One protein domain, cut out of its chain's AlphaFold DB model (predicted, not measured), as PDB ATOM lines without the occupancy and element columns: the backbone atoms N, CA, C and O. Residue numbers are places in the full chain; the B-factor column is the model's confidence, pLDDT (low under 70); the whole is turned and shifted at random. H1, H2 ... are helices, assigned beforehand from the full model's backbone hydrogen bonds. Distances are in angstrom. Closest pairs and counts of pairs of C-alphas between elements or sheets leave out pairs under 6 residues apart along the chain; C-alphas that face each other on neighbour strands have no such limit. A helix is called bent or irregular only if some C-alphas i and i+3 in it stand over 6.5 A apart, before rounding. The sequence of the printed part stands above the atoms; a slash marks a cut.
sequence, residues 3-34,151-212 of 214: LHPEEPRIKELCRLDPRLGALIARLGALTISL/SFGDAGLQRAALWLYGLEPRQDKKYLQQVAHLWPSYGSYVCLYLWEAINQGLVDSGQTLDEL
ATOM      1  N   LEU A   3       3.750  83.561  16.083       93.75
ATOM      2  CA  LEU A   3       2.808  84.537  15.543       93.75
ATOM      3  C   LEU A   3       1.581  84.506  16.442       93.75
ATOM      4  O   LEU A   3       0.689  83.677  16.259       93.75
ATOM      5  N   HIS A   4       1.581  85.339  17.476       95.31
ATOM      6  CA  HIS A   4       0.443  85.433  18.380       95.31
ATOM      7  C   HIS A   4      -0.604  86.417  17.819       95.31
ATOM      8  O   HIS A   4      -0.217  87.509  17.402       95.31
ATOM      9  N   PRO A   5      -1.920  86.109  17.859       92.69
ATOM     10  CA  PRO A   5      -2.971  87.005  17.353       92.69
ATOM     11  C   PRO A   5      -2.944  88.413  17.960       92.69
ATOM     12  O   PRO A   5      -3.343  89.386  17.325       92.69
ATOM     13  N   GLU A   6      -2.426  88.526  19.184       93.88
ATOM     14  CA  GLU A   6      -2.307  89.810  19.876       93.88
ATOM     15  C   GLU A   6      -1.122  90.685  19.422       93.88
ATOM     16  O   GLU A   6      -1.051  91.854  19.809       93.88
ATOM     17  N   GLU A   7      -0.195  90.155  18.621       95.62
ATOM     18  CA  GLU A   7       0.962  90.913  18.139       95.62
ATOM     19  C   GLU A   7       0.538  92.041  17.186       95.62
ATOM     20  O   GLU A   7      -0.319  91.824  16.326       95.62
ATOM     21  N   PRO A   8       1.171  93.232  17.255       96.44
ATOM     22  CA  PRO A   8       0.805  94.372  16.410       96.44
ATOM     23  C   PRO A   8       0.764  94.051  14.912       96.44
ATOM     24  O   PRO A   8      -0.194  94.419  14.239       96.44
ATOM     25  N   ARG A   9       1.752  93.295  14.415       95.38
ATOM     26  CA  ARG A   9       1.843  92.860  13.011       95.38
ATOM     27  C   ARG A   9       0.677  91.964  12.575       95.38
ATOM     28  O   ARG A   9       0.195  92.077  11.455       95.38
ATOM     29  N   ILE A  10       0.179  91.114  13.475       97.12
ATOM     30  CA  ILE A  10      -0.969  90.243  13.197       97.12
ATOM     31  C   ILE A  10      -2.276  91.036  13.276       97.12
ATOM     32  O   ILE A  10      -3.112  90.925  12.384       97.12
ATOM     33  N   LYS A  11      -2.423  91.921  14.269       97.25
ATOM     34  CA  LYS A  11      -3.569  92.846  14.349       97.25
ATOM     35  C   LYS A  11      -3.678  93.746  13.122       97.25
ATOM     36  O   LYS A  11      -4.786  94.022  12.667       97.25
ATOM     37  N   GLU A  12      -2.548  94.205  12.592       96.62
ATOM     38  CA  GLU A  12      -2.509  94.989  11.361       96.62
ATOM     39  C   GLU A  12      -3.062  94.196  10.173       96.62
ATOM     40  O   GLU A  12      -3.958  94.699   9.494       96.62
ATOM     41  N   LEU A  13      -2.611  92.951   9.982       97.00
ATOM     42  CA  LEU A  13      -3.154  92.053   8.958       97.00
ATOM     43  C   LEU A  13      -4.665  91.847   9.127       97.00
ATOM     44  O   LEU A  13      -5.406  92.035   8.168       97.00
ATOM     45  N   CYS A  14      -5.142  91.554  10.341       97.00
ATOM     46  CA  CYS A  14      -6.574  91.375  10.614       97.00
ATOM     47  C   CYS A  14      -7.409  92.630  10.305       97.00
ATOM     48  O   CYS A  14      -8.574  92.524   9.929       97.00
ATOM     49  N   ARG A  15      -6.838  93.829  10.486       97.00
ATOM     50  CA  ARG A  15      -7.511  95.103  10.186       97.00
ATOM     51  C   ARG A  15      -7.586  95.367   8.682       97.00
ATOM     52  O   ARG A  15      -8.581  95.919   8.220       97.00
ATOM     53  N   LEU A  16      -6.520  95.050   7.951       97.12
ATOM     54  CA  LEU A  16      -6.448  95.225   6.497       97.12
ATOM     55  C   LEU A  16      -7.282  94.175   5.756       97.12
ATOM     56  O   LEU A  16      -7.871  94.479   4.723       97.12
ATOM     57  N   ASP A  17      -7.370  92.973   6.320       97.81
ATOM     58  CA  ASP A  17      -8.078  91.841   5.747       97.81
ATOM     59  C   ASP A  17      -8.926  91.115   6.807       97.81
ATOM     60  O   ASP A  17      -8.441  90.224   7.514       97.81
ATOM     61  N   PRO A  18     -10.221  91.464   6.918       96.31
ATOM     62  CA  PRO A  18     -11.122  90.834   7.877       96.31
ATOM     63  C   PRO A  18     -11.332  89.329   7.658       96.31
ATOM     64  O   PRO A  18     -11.585  88.614   8.629       96.31
ATOM     65  N   ARG A  19     -11.224  88.820   6.418       96.94
ATOM     66  CA  ARG A  19     -11.384  87.378   6.140       96.94
ATOM     67  C   ARG A  19     -10.165  86.608   6.631       96.94
ATOM     68  O   ARG A  19     -10.317  85.594   7.313       96.94
ATOM     69  N   LEU A  20      -8.964  87.125   6.371       97.69
ATOM     70  CA  LEU A  20      -7.746  86.607   6.993       97.69
ATOM     71  C   LEU A  20      -7.823  86.709   8.523       97.69
ATOM     72  O   LEU A  20      -7.449  85.765   9.213       97.69
ATOM     73  N   GLY A  21      -8.363  87.805   9.061       97.44
ATOM     74  CA  GLY A  21      -8.569  87.976  10.500       97.44
ATOM     75  C   GLY A  21      -9.472  86.910  11.124       97.44
ATOM     76  O   GLY A  21      -9.141  86.367  12.178       97.44
ATOM     77  N   ALA A  22     -10.568  86.544  10.455       97.00
ATOM     78  CA  ALA A  22     -11.436  85.446  10.883       97.00
ATOM     79  C   ALA A  22     -10.712  84.087  10.852       97.00
ATOM     80  O   ALA A  22     -10.837  83.294  11.790       97.00
ATOM     81  N   LEU A  23      -9.888  83.836   9.828       97.56
ATOM     82  CA  LEU A  23      -9.044  82.639   9.772       97.56
ATOM     83  C   LEU A  23      -8.028  82.601  10.926       97.56
ATOM     84  O   LEU A  23      -7.881  81.571  11.583       97.56
ATOM     85  N   ILE A  24      -7.354  83.720  11.201       97.12
ATOM     86  CA  ILE A  24      -6.390  83.850  12.303       97.12
ATOM     87  C   ILE A  24      -7.072  83.605  13.650       97.12
ATOM     88  O   ILE A  24      -6.532  82.878  14.479       97.12
ATOM     89  N   ALA A  25      -8.268  84.157  13.867       95.69
ATOM     90  CA  ALA A  25      -9.029  83.940  15.096       95.69
ATOM     91  C   ALA A  25      -9.379  82.457  15.307       95.69
ATOM     92  O   ALA A  25      -9.333  81.970  16.435       95.69
ATOM     93  N   ARG A  26      -9.676  81.728  14.223       94.94
ATOM     94  CA  ARG A  26      -9.950  80.286  14.263       94.94
ATOM     95  C   ARG A  26      -8.700  79.451  14.545       94.94
ATOM     96  O   ARG A  26      -8.762  78.523  15.344       94.94
ATOM     97  N   LEU A  27      -7.597  79.735  13.852       96.06
ATOM     98  CA  LEU A  27      -6.361  78.950  13.954       96.06
ATOM     99  C   LEU A  27      -5.548  79.282  15.212       96.06
ATOM    100  O   LEU A  27      -4.819  78.436  15.723       96.06
ATOM    101  N   GLY A  28      -5.683  80.502  15.729       96.06
ATOM    102  CA  GLY A  28      -4.957  80.977  16.896       96.06
ATOM    103  C   GLY A  28      -3.484  81.270  16.610       96.06
ATOM    104  O   GLY A  28      -3.102  81.743  15.535       96.06
ATOM    105  N   ALA A  29      -2.645  81.055  17.622       96.88
ATOM    106  CA  ALA A  29      -1.217  81.328  17.528       96.88
ATOM    107  C   ALA A  29      -0.480  80.235  16.749       96.88
ATOM    108  O   ALA A  29      -0.651  79.048  17.021       96.88
ATOM    109  N   LEU A  30       0.412  80.641  15.843       96.62
ATOM    110  CA  LEU A  30       1.279  79.714  15.113       96.62
ATOM    111  C   LEU A  30       2.690  79.719  15.688       96.62
ATOM    112  O   LEU A  30       3.243  80.769  16.014       96.62
ATOM    113  N   THR A  31       3.302  78.539  15.767       94.31
ATOM    114  CA  THR A  31       4.717  78.396  16.129       94.31
ATOM    115  C   THR A  31       5.505  77.902  14.928       94.31
ATOM    116  O   THR A  31       5.289  76.797  14.442       94.31
ATOM    117  N   ILE A  32       6.460  78.714  14.479       91.25
ATOM    118  CA  ILE A  32       7.333  78.422  13.346       91.25
ATOM    119  C   ILE A  32       8.755  78.236  13.855       91.25
ATOM    120  O   ILE A  32       9.322  79.104  14.533       91.25
ATOM    121  N   SER A  33       9.349  77.101  13.507       91.69
ATOM    122  CA  SER A  33      10.765  76.846  13.752       91.69
ATOM    123  C   SER A  33      11.569  77.332  12.557       91.69
ATOM    124  O   SER A  33      11.378  76.831  11.454       91.69
ATOM    125  N   LEU A  34      12.454  78.302  12.788       92.69
ATOM    126  CA  LEU A  34      13.428  78.697  11.777       92.69
ATOM    127  C   LEU A  34      14.565  77.676  11.747       92.69
ATOM    128  O   LEU A  34      15.023  77.202  12.795       92.69
ATOM    129  N   SER A 151       4.930  83.524  -1.849       97.44
ATOM    130  CA  SER A 151       5.236  82.560  -2.910       97.44
ATOM    131  C   SER A 151       4.060  82.423  -3.881       97.44
ATOM    132  O   SER A 151       3.225  81.527  -3.777       97.44
ATOM    133  N   PHE A 152       3.979  83.328  -4.858       96.94
ATOM    134  CA  PHE A 152       2.899  83.332  -5.857       96.94
ATOM    135  C   PHE A 152       2.839  82.060  -6.717       96.94
ATOM    136  O   PHE A 152       1.806  81.781  -7.327       96.94
ATOM    137  N   GLY A 153       3.937  81.310  -6.809       95.75
ATOM    138  CA  GLY A 153       3.998  80.041  -7.538       95.75
ATOM    139  C   GLY A 153       3.507  78.831  -6.738       95.75
ATOM    140  O   GLY A 153       3.385  77.749  -7.309       95.75
ATOM    141  N   ASP A 154       3.239  78.980  -5.438       97.94
ATOM    142  CA  ASP A 154       2.853  77.863  -4.579       97.94
ATOM    143  C   ASP A 154       1.402  77.428  -4.835       97.94
ATOM    144  O   ASP A 154       0.444  78.166  -4.605       97.94
ATOM    145  N   ALA A 155       1.228  76.194  -5.307       96.31
ATOM    146  CA  ALA A 155      -0.088  75.659  -5.644       96.31
ATOM    147  C   ALA A 155      -1.011  75.491  -4.422       96.31
ATOM    148  O   ALA A 155      -2.233  75.569  -4.567       96.31
ATOM    149  N   GLY A 156      -0.444  75.248  -3.236       97.25
ATOM    150  CA  GLY A 156      -1.191  75.175  -1.984       97.25
ATOM    151  C   GLY A 156      -1.736  76.544  -1.606       97.25
ATOM    152  O   GLY A 156      -2.941  76.681  -1.411       97.25
ATOM    153  N   LEU A 157      -0.888  77.573  -1.613       98.31
ATOM    154  CA  LEU A 157      -1.301  78.948  -1.326       98.31
ATOM    155  C   LEU A 157      -2.323  79.471  -2.339       98.31
ATOM    156  O   LEU A 157      -3.284  80.129  -1.948       98.31
ATOM    157  N   GLN A 158      -2.177  79.140  -3.626       98.12
ATOM    158  CA  GLN A 158      -3.183  79.475  -4.642       98.12
ATOM    159  C   GLN A 158      -4.541  78.829  -4.328       98.12
ATOM    160  O   GLN A 158      -5.575  79.492  -4.424       98.12
ATOM    161  N   ARG A 159      -4.552  77.555  -3.911       97.25
ATOM    162  CA  ARG A 159      -5.779  76.850  -3.498       97.25
ATOM    163  C   ARG A 159      -6.380  77.443  -2.221       97.25
ATOM    164  O   ARG A 159      -7.587  77.645  -2.160       97.25
ATOM    165  N   ALA A 160      -5.551  77.762  -1.234       98.12
ATOM    166  CA  ALA A 160      -5.998  78.370   0.013       98.12
ATOM    167  C   ALA A 160      -6.561  79.782  -0.204       98.12
ATOM    168  O   ALA A 160      -7.565  80.122   0.406       98.12
ATOM    169  N   ALA A 161      -5.984  80.580  -1.109       98.06
ATOM    170  CA  ALA A 161      -6.530  81.888  -1.476       98.06
ATOM    171  C   ALA A 161      -7.883  81.765  -2.194       98.06
ATOM    172  O   ALA A 161      -8.822  82.481  -1.856       98.06
ATOM    173  N   LEU A 162      -8.005  80.833  -3.147       97.56
ATOM    174  CA  LEU A 162      -9.281  80.527  -3.804       97.56
ATOM    175  C   LEU A 162     -10.382  80.228  -2.773       97.56
ATOM    176  O   LEU A 162     -11.456  80.821  -2.834       97.56
ATOM    177  N   TRP A 163     -10.083  79.354  -1.811       97.81
ATOM    178  CA  TRP A 163     -10.995  78.979  -0.731       97.81
ATOM    179  C   TRP A 163     -11.304  80.141   0.222       97.81
ATOM    180  O   TRP A 163     -12.470  80.449   0.463       97.81
ATOM    181  N   LEU A 164     -10.272  80.817   0.737       97.75
ATOM    182  CA  LEU A 164     -10.422  81.835   1.775       97.75
ATOM    183  C   LEU A 164     -11.288  83.002   1.298       97.75
ATOM    184  O   LEU A 164     -12.117  83.499   2.059       97.75
ATOM    185  N   TYR A 165     -11.125  83.416   0.042       96.88
ATOM    186  CA  TYR A 165     -11.834  84.561  -0.536       96.88
ATOM    187  C   TYR A 165     -13.052  84.174  -1.382       96.88
ATOM    188  O   TYR A 165     -13.702  85.071  -1.911       96.88
ATOM    189  N   GLY A 166     -13.373  82.880  -1.509       95.25
ATOM    190  CA  GLY A 166     -14.505  82.414  -2.320       95.25
ATOM    191  C   GLY A 166     -14.417  82.886  -3.773       95.25
ATOM    192  O   GLY A 166     -15.406  83.347  -4.335       95.25
ATOM    193  N   LEU A 167     -13.212  82.862  -4.352       95.81
ATOM    194  CA  LEU A 167     -12.987  83.383  -5.700       95.81
ATOM    195  C   LEU A 167     -13.568  82.437  -6.753       95.81
ATOM    196  O   LEU A 167     -13.652  81.226  -6.560       95.81
ATOM    197  N   GLU A 168     -13.894  82.986  -7.916       95.75
ATOM    198  CA  GLU A 168     -14.302  82.167  -9.053       95.75
ATOM    199  C   GLU A 168     -13.101  81.397  -9.633       95.75
ATOM    200  O   GLU A 168     -12.035  81.994  -9.850       95.75
ATOM    201  N   PRO A 169     -13.236  80.088  -9.927       94.50
ATOM    202  CA  PRO A 169     -12.175  79.309 -10.549       94.50
ATOM    203  C   PRO A 169     -11.736  79.873 -11.906       94.50
ATOM    204  O   PRO A 169     -12.545  80.201 -12.775       94.50
ATOM    205  N   ARG A 170     -10.422  79.928 -12.127       93.38
ATOM    206  CA  ARG A 170      -9.791  80.441 -13.348       93.38
ATOM    207  C   ARG A 170      -8.795  79.446 -13.923       93.38
ATOM    208  O   ARG A 170      -8.156  78.681 -13.199       93.38
ATOM    209  N   GLN A 171      -8.597  79.521 -15.237       92.62
ATOM    210  CA  GLN A 171      -7.611  78.693 -15.938       92.62
ATOM    211  C   GLN A 171      -6.165  79.029 -15.539       92.62
ATOM    212  O   GLN A 171      -5.342  78.126 -15.421       92.62
ATOM    213  N   ASP A 172      -5.862  80.310 -15.298       93.81
ATOM    214  CA  ASP A 172      -4.516  80.780 -14.942       93.81
ATOM    215  C   ASP A 172      -4.114  80.470 -13.490       93.81
ATOM    216  O   ASP A 172      -2.929  80.539 -13.164       93.81
ATOM    217  N   LYS A 173      -5.083  80.121 -12.631       94.00
ATOM    218  CA  LYS A 173      -4.910  79.833 -11.197       94.00
ATOM    219  C   LYS A 173      -4.167  80.934 -10.425       94.00
ATOM    220  O   LYS A 173      -3.529  80.646  -9.416       94.00
ATOM    221  N   LYS A 174      -4.238  82.187 -10.891       96.50
ATOM    222  CA  LYS A 174      -3.582  83.353 -10.270       96.50
ATOM    223  C   LYS A 174      -4.499  84.013  -9.236       96.50
ATOM    224  O   LYS A 174      -4.970  85.133  -9.424       96.50
ATOM    225  N   TYR A 175      -4.813  83.289  -8.169       98.06
ATOM    226  CA  TYR A 175      -5.726  83.734  -7.113       98.06
ATOM    227  C   TYR A 175      -5.047  84.679  -6.127       98.06
ATOM    228  O   TYR A 175      -5.577  85.753  -5.866       98.06
ATOM    229  N   LEU A 176      -3.839  84.348  -5.661       97.50
ATOM    230  CA  LEU A 176      -3.065  85.213  -4.761       97.50
ATOM    231  C   LEU A 176      -2.890  86.623  -5.330       97.50
ATOM    232  O   LEU A 176      -3.015  87.599  -4.606       97.50
ATOM    233  N   GLN A 177      -2.657  86.752  -6.636       97.19
ATOM    234  CA  GLN A 177      -2.483  88.044  -7.301       97.19
ATOM    235  C   GLN A 177      -3.731  88.936  -7.222       97.19
ATOM    236  O   GLN A 177      -3.598  90.156  -7.244       97.19
ATOM    237  N   GLN A 178      -4.929  88.353  -7.121       97.19
ATOM    238  CA  GLN A 178      -6.175  89.121  -7.011       97.19
ATOM    239  C   GLN A 178      -6.318  89.776  -5.636       97.19
ATOM    240  O   GLN A 178      -6.923  90.838  -5.528       97.19
ATOM    241  N   VAL A 179      -5.732  89.175  -4.598       97.31
ATOM    242  CA  VAL A 179      -5.943  89.562  -3.193       97.31
ATOM    243  C   VAL A 179      -4.677  90.061  -2.495       97.31
ATOM    244  O   VAL A 179      -4.772  90.664  -1.438       97.31
ATOM    245  N   ALA A 180      -3.497  89.919  -3.104       96.69
ATOM    246  CA  ALA A 180      -2.226  90.309  -2.489       96.69
ATOM    247  C   ALA A 180      -2.128  91.799  -2.126       96.69
ATOM    248  O   ALA A 180      -1.372  92.160  -1.230       96.69
ATOM    249  N   HIS A 181      -2.909  92.667  -2.776       96.88
ATOM    250  CA  HIS A 181      -2.985  94.088  -2.431       96.88
ATOM    251  C   HIS A 181      -3.536  94.345  -1.013       96.88
ATOM    252  O   HIS A 181      -3.330  95.432  -0.478       96.88
ATOM    253  N   LEU A 182      -4.205  93.359  -0.403       97.25
ATOM    254  CA  LEU A 182      -4.675  93.407   0.984       97.25
ATOM    255  C   LEU A 182      -3.529  93.260   1.997       97.25
ATOM    256  O   LEU A 182      -3.685  93.642   3.156       97.25
ATOM    257  N   TRP A 183      -2.370  92.744   1.570       96.12
ATOM    258  CA  TRP A 183      -1.221  92.457   2.435       96.12
ATOM    259  C   TRP A 183       0.025  93.204   1.930       96.12
ATOM    260  O   TRP A 183       0.957  92.596   1.402       96.12
ATOM    261  N   PRO A 184       0.058  94.545   2.055       94.38
ATOM    262  CA  PRO A 184       1.228  95.338   1.667       94.38
ATOM    263  C   PRO A 184       2.473  95.010   2.514       94.38
ATOM    264  O   PRO A 184       3.603  95.273   2.099       94.38
ATOM    265  N   SER A 185       2.265  94.436   3.698       95.69
ATOM    266  CA  SER A 185       3.271  93.982   4.652       95.69
ATOM    267  C   SER A 185       2.934  92.573   5.150       95.69
ATOM    268  O   SER A 185       1.803  92.103   5.033       95.69
ATOM    269  N   TYR A 186       3.933  91.903   5.731       97.50
ATOM    270  CA  TYR A 186       3.787  90.615   6.413       97.50
ATOM    271  C   TYR A 186       3.245  89.443   5.569       97.50
ATOM    272  O   TYR A 186       2.649  88.504   6.104       97.50
ATOM    273  N   GLY A 187       3.482  89.449   4.256       98.00
ATOM    274  CA  GLY A 187       3.041  88.404   3.332       98.00
ATOM    275  C   GLY A 187       3.442  86.980   3.732       98.00
ATOM    276  O   GLY A 187       2.663  86.051   3.521       98.00
ATOM    277  N   SER A 188       4.586  86.783   4.399       98.44
ATOM    278  CA  SER A 188       4.982  85.442   4.853       98.44
ATOM    279  C   SER A 188       4.073  84.923   5.953       98.44
ATOM    280  O   SER A 188       3.807  83.727   6.009       98.44
ATOM    281  N   TYR A 189       3.529  85.794   6.801       98.06
ATOM    282  CA  TYR A 189       2.580  85.378   7.835       98.06
ATOM    283  C   TYR A 189       1.250  84.977   7.231       98.06
ATOM    284  O   TYR A 189       0.672  83.978   7.652       98.06
ATOM    285  N   VAL A 190       0.812  85.688   6.189       98.25
ATOM    286  CA  VAL A 190      -0.347  85.277   5.395       98.25
ATOM    287  C   VAL A 190      -0.117  83.872   4.842       98.25
ATOM    288  O   VAL A 190      -0.946  82.992   5.060       98.25
ATOM    289  N   CYS A 191       1.033  83.622   4.204       98.44
ATOM    290  CA  CYS A 191       1.375  82.293   3.695       98.44
ATOM    291  C   CYS A 191       1.338  81.219   4.794       98.44
ATOM    292  O   CYS A 191       0.774  80.149   4.579       98.44
ATOM    293  N   LEU A 192       1.877  81.511   5.981       98.19
ATOM    294  CA  LEU A 192       1.881  80.586   7.117       98.19
ATOM    295  C   LEU A 192       0.467  80.234   7.598       98.19
ATOM    296  O   LEU A 192       0.181  79.055   7.800       98.19
ATOM    297  N   TYR A 193      -0.432  81.213   7.717       98.19
ATOM    298  CA  TYR A 193      -1.832  80.955   8.072       98.19
ATOM    299  C   TYR A 193      -2.589  80.196   6.976       98.19
ATOM    300  O   TYR A 193      -3.380  79.303   7.280       98.19
ATOM    301  N   LEU A 194      -2.323  80.494   5.700       98.44
ATOM    302  CA  LEU A 194      -2.909  79.759   4.578       98.44
ATOM    303  C   LEU A 194      -2.443  78.297   4.542       98.44
ATOM    304  O   LEU A 194      -3.266  77.405   4.347       98.44
ATOM    305  N   TRP A 195      -1.153  78.024   4.757       98.06
ATOM    306  CA  TRP A 195      -0.662  76.647   4.865       98.06
ATOM    307  C   TRP A 195      -1.229  75.930   6.084       98.06
ATOM    308  O   TRP A 195      -1.584  74.760   5.972       98.06
ATOM    309  N   GLU A 196      -1.378  76.607   7.222       97.75
ATOM    310  CA  GLU A 196      -1.997  75.982   8.390       97.75
ATOM    311  C   GLU A 196      -3.469  75.629   8.141       97.75
ATOM    312  O   GLU A 196      -3.916  74.547   8.520       97.75
ATOM    313  N   ALA A 197      -4.213  76.465   7.411       97.88
ATOM    314  CA  ALA A 197      -5.574  76.131   6.991       97.88
ATOM    315  C   ALA A 197      -5.625  74.851   6.136       97.88
ATOM    316  O   ALA A 197      -6.555  74.053   6.272       97.88
ATOM    317  N   ILE A 198      -4.623  74.629   5.276       97.62
ATOM    318  CA  ILE A 198      -4.478  73.382   4.510       97.62
ATOM    319  C   ILE A 198      -4.146  72.217   5.448       97.62
ATOM    320  O   ILE A 198      -4.774  71.166   5.350       97.62
ATOM    321  N   ASN A 199      -3.195  72.393   6.370       95.88
ATOM    322  CA  ASN A 199      -2.770  71.344   7.304       95.88
ATOM    323  C   ASN A 199      -3.918  70.856   8.198       95.88
ATOM    324  O   ASN A 199      -4.021  69.661   8.466       95.88
ATOM    325  N   GLN A 200      -4.798  71.766   8.620       96.00
ATOM    326  CA  GLN A 200      -6.003  71.471   9.403       96.00
ATOM    327  C   GLN A 200      -7.164  70.934   8.545       96.00
ATOM    328  O   GLN A 200      -8.256  70.691   9.055       96.00
ATOM    329  N   GLY A 201      -6.963  70.775   7.233       96.00
ATOM    330  CA  GLY A 201      -7.970  70.266   6.304       96.00
ATOM    331  C   GLY A 201      -9.127  71.228   6.028       96.00
ATOM    332  O   GLY A 201     -10.108  70.817   5.418       96.00
ATOM    333  N   LEU A 202      -9.036  72.501   6.434       96.19
ATOM    334  CA  LEU A 202     -10.118  73.479   6.248       96.19
ATOM    335  C   LEU A 202     -10.363  73.756   4.763       96.19
ATOM    336  O   LEU A 202     -11.507  73.772   4.315       96.19
ATOM    337  N   VAL A 203      -9.280  73.901   3.998       96.25
ATOM    338  CA  VAL A 203      -9.319  74.206   2.558       96.25
ATOM    339  C   VAL A 203      -9.961  73.077   1.745       96.25
ATOM    340  O   VAL A 203     -10.650  73.337   0.764       96.25
ATOM    341  N   ASP A 204      -9.758  71.828   2.166       92.25
ATOM    342  CA  ASP A 204     -10.227  70.637   1.454       92.25
ATOM    343  C   ASP A 204     -11.513  70.045   2.096       92.25
ATOM    344  O   ASP A 204     -11.968  68.972   1.702       92.25
ATOM    345  N   SER A 205     -12.124  70.748   3.065       92.25
ATOM    346  CA  SER A 205     -13.310  70.300   3.825       92.25
ATOM    347  C   SER A 205     -14.624  70.323   3.033       92.25
ATOM    348  O   SER A 205     -15.597  69.685   3.430       92.25
ATOM    349  N   GLY A 206     -14.670  71.080   1.934       89.50
ATOM    350  CA  GLY A 206     -15.898  71.383   1.195       89.50
ATOM    351  C   GLY A 206     -16.745  72.503   1.812       89.50
ATOM    352  O   GLY A 206     -17.737  72.890   1.204       89.50
ATOM    353  N   GLN A 207     -16.347  73.040   2.971       91.88
ATOM    354  CA  GLN A 207     -16.994  74.174   3.628       91.88
ATOM    355  C   GLN A 207     -16.242  75.473   3.325       91.88
ATOM    356  O   GLN A 207     -15.012  75.502   3.226       91.88
ATOM    357  N   THR A 208     -16.980  76.565   3.206       91.81
ATOM    358  CA  THR A 208     -16.453  77.932   3.156       91.81
ATOM    359  C   THR A 208     -15.973  78.380   4.537       91.81
ATOM    360  O   THR A 208     -16.340  77.798   5.558       91.81
ATOM    361  N   LEU A 209     -15.163  79.445   4.595       89.81
ATOM    362  CA  LEU A 209     -14.770  80.033   5.880       89.81
ATOM    363  C   LEU A 209     -15.997  80.418   6.717       89.81
ATOM    364  O   LEU A 209     -16.026  80.129   7.909       89.81
ATOM    365  N   ASP A 210     -17.009  81.012   6.079       88.56
ATOM    366  CA  ASP A 210     -18.204  81.527   6.746       88.56
ATOM    367  C   ASP A 210     -18.990  80.396   7.442       88.56
ATOM    368  O   ASP A 210     -19.441  80.568   8.573       88.56
ATOM    369  N   GLU A 211     -19.050  79.207   6.831       88.50
ATOM    370  CA  GLU A 211     -19.666  77.997   7.407       88.50
ATOM    371  C   GLU A 211     -18.857  77.382   8.559       88.50
ATOM    372  O   GLU A 211     -19.404  76.621   9.354       88.50
ATOM    373  N   LEU A 212     -17.560  77.688   8.654       81.81
ATOM    374  CA  LEU A 212     -16.661  77.174   9.691       81.81
ATOM    375  C   LEU A 212     -16.564  78.093  10.914       81.81
ATOM    376  O   LEU A 212     -16.091  77.658  11.962       81.81
TER     377      LEU A 212
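This is residues 3 to 34 and 151 to 212 of the 214 residues of a protein of Paenibacillus yonginensis (UniProt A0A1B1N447). Six helices pack mostly crosswise: the longest, H5, runs through the middle, with H2 and H3 each crossing it. H1 makes a corner with H2, the short H4 packs on H3, and the last turn, H6, sits close to both H2 and H3. The printed part has 94 residues with six named helices, in the order H1 to H6, and no named strand; its class is all helix. It is compact, with a radius of gyration of the C-alphas of 12.5 A and spans of 37 by 26 by 26 A.

Find C-alpha 8 at (0.805, 94.372, 16.410); from there H1 runs through residues 8 to 16, 12.3 A. H2 follows at residues 18 to 27, 14.2 A. Past the cut, find H3 at residues 155 to 165, 15.6 A. H4, residues 176 to 182, is irregular: C-alphas 178 and 181 are 7.5 A apart. H5 begins at C-alpha 187, (3.041, 88.404, 3.332), and runs to residue 199, 18.5 A. H6, residues 209 to 212, ends at C-alpha 212, (-16.661, 77.174, 9.691).

Look first at H2 and H3, the hubs, which touch three helices each. They only just touch each other, with 3 pairs of C-alphas within 8 A; the closest are those of Arg 19 and Leu 164, 7.1 A apart. H3 touches H5 about perpendicular, at 89 degrees, where the C-alphas of Ala 160 and Leu 194 are closest, 5.7 A. H2 touches H5 at a steep tilt of 52 degrees, the same way, closest at the C-alphas of Ile 24 and Tyr 193, 6.9 A. H1 and H2 touch only at the corner, where the C-alphas of Cys 14 and Gly 21 are closest, 3.9 A. H4 touches H3 at a steep tilt of 55 degrees, the same way, closest at the C-alphas of Gln 158 and Leu 176, 5.7 A. H6 is close to H3 but not clearly touching; the C-alphas of Leu 164 and Leu 209 are closest, 6.2 A. H1 and H3 are apart. In the backbones of H1, H2, H3 and H5 every O i to N i+4 pair is within hydrogen-bond range; in H4 it is 1 of 3, beside 2 of 4 O i to N i+3 pairs, and H6 is too short for an O i to N i+4 pair.

The two C-alphas farthest apart are those of Glu 6 and Gln 171, 37.9 A. Residues 35 to 150 are not printed; C-alphas 34 and 151 are 17.3 A apart across that cut. Of the links printed whole, none is long. The mean pLDDT of the printed part is 95.8, and no printed residue is under 70.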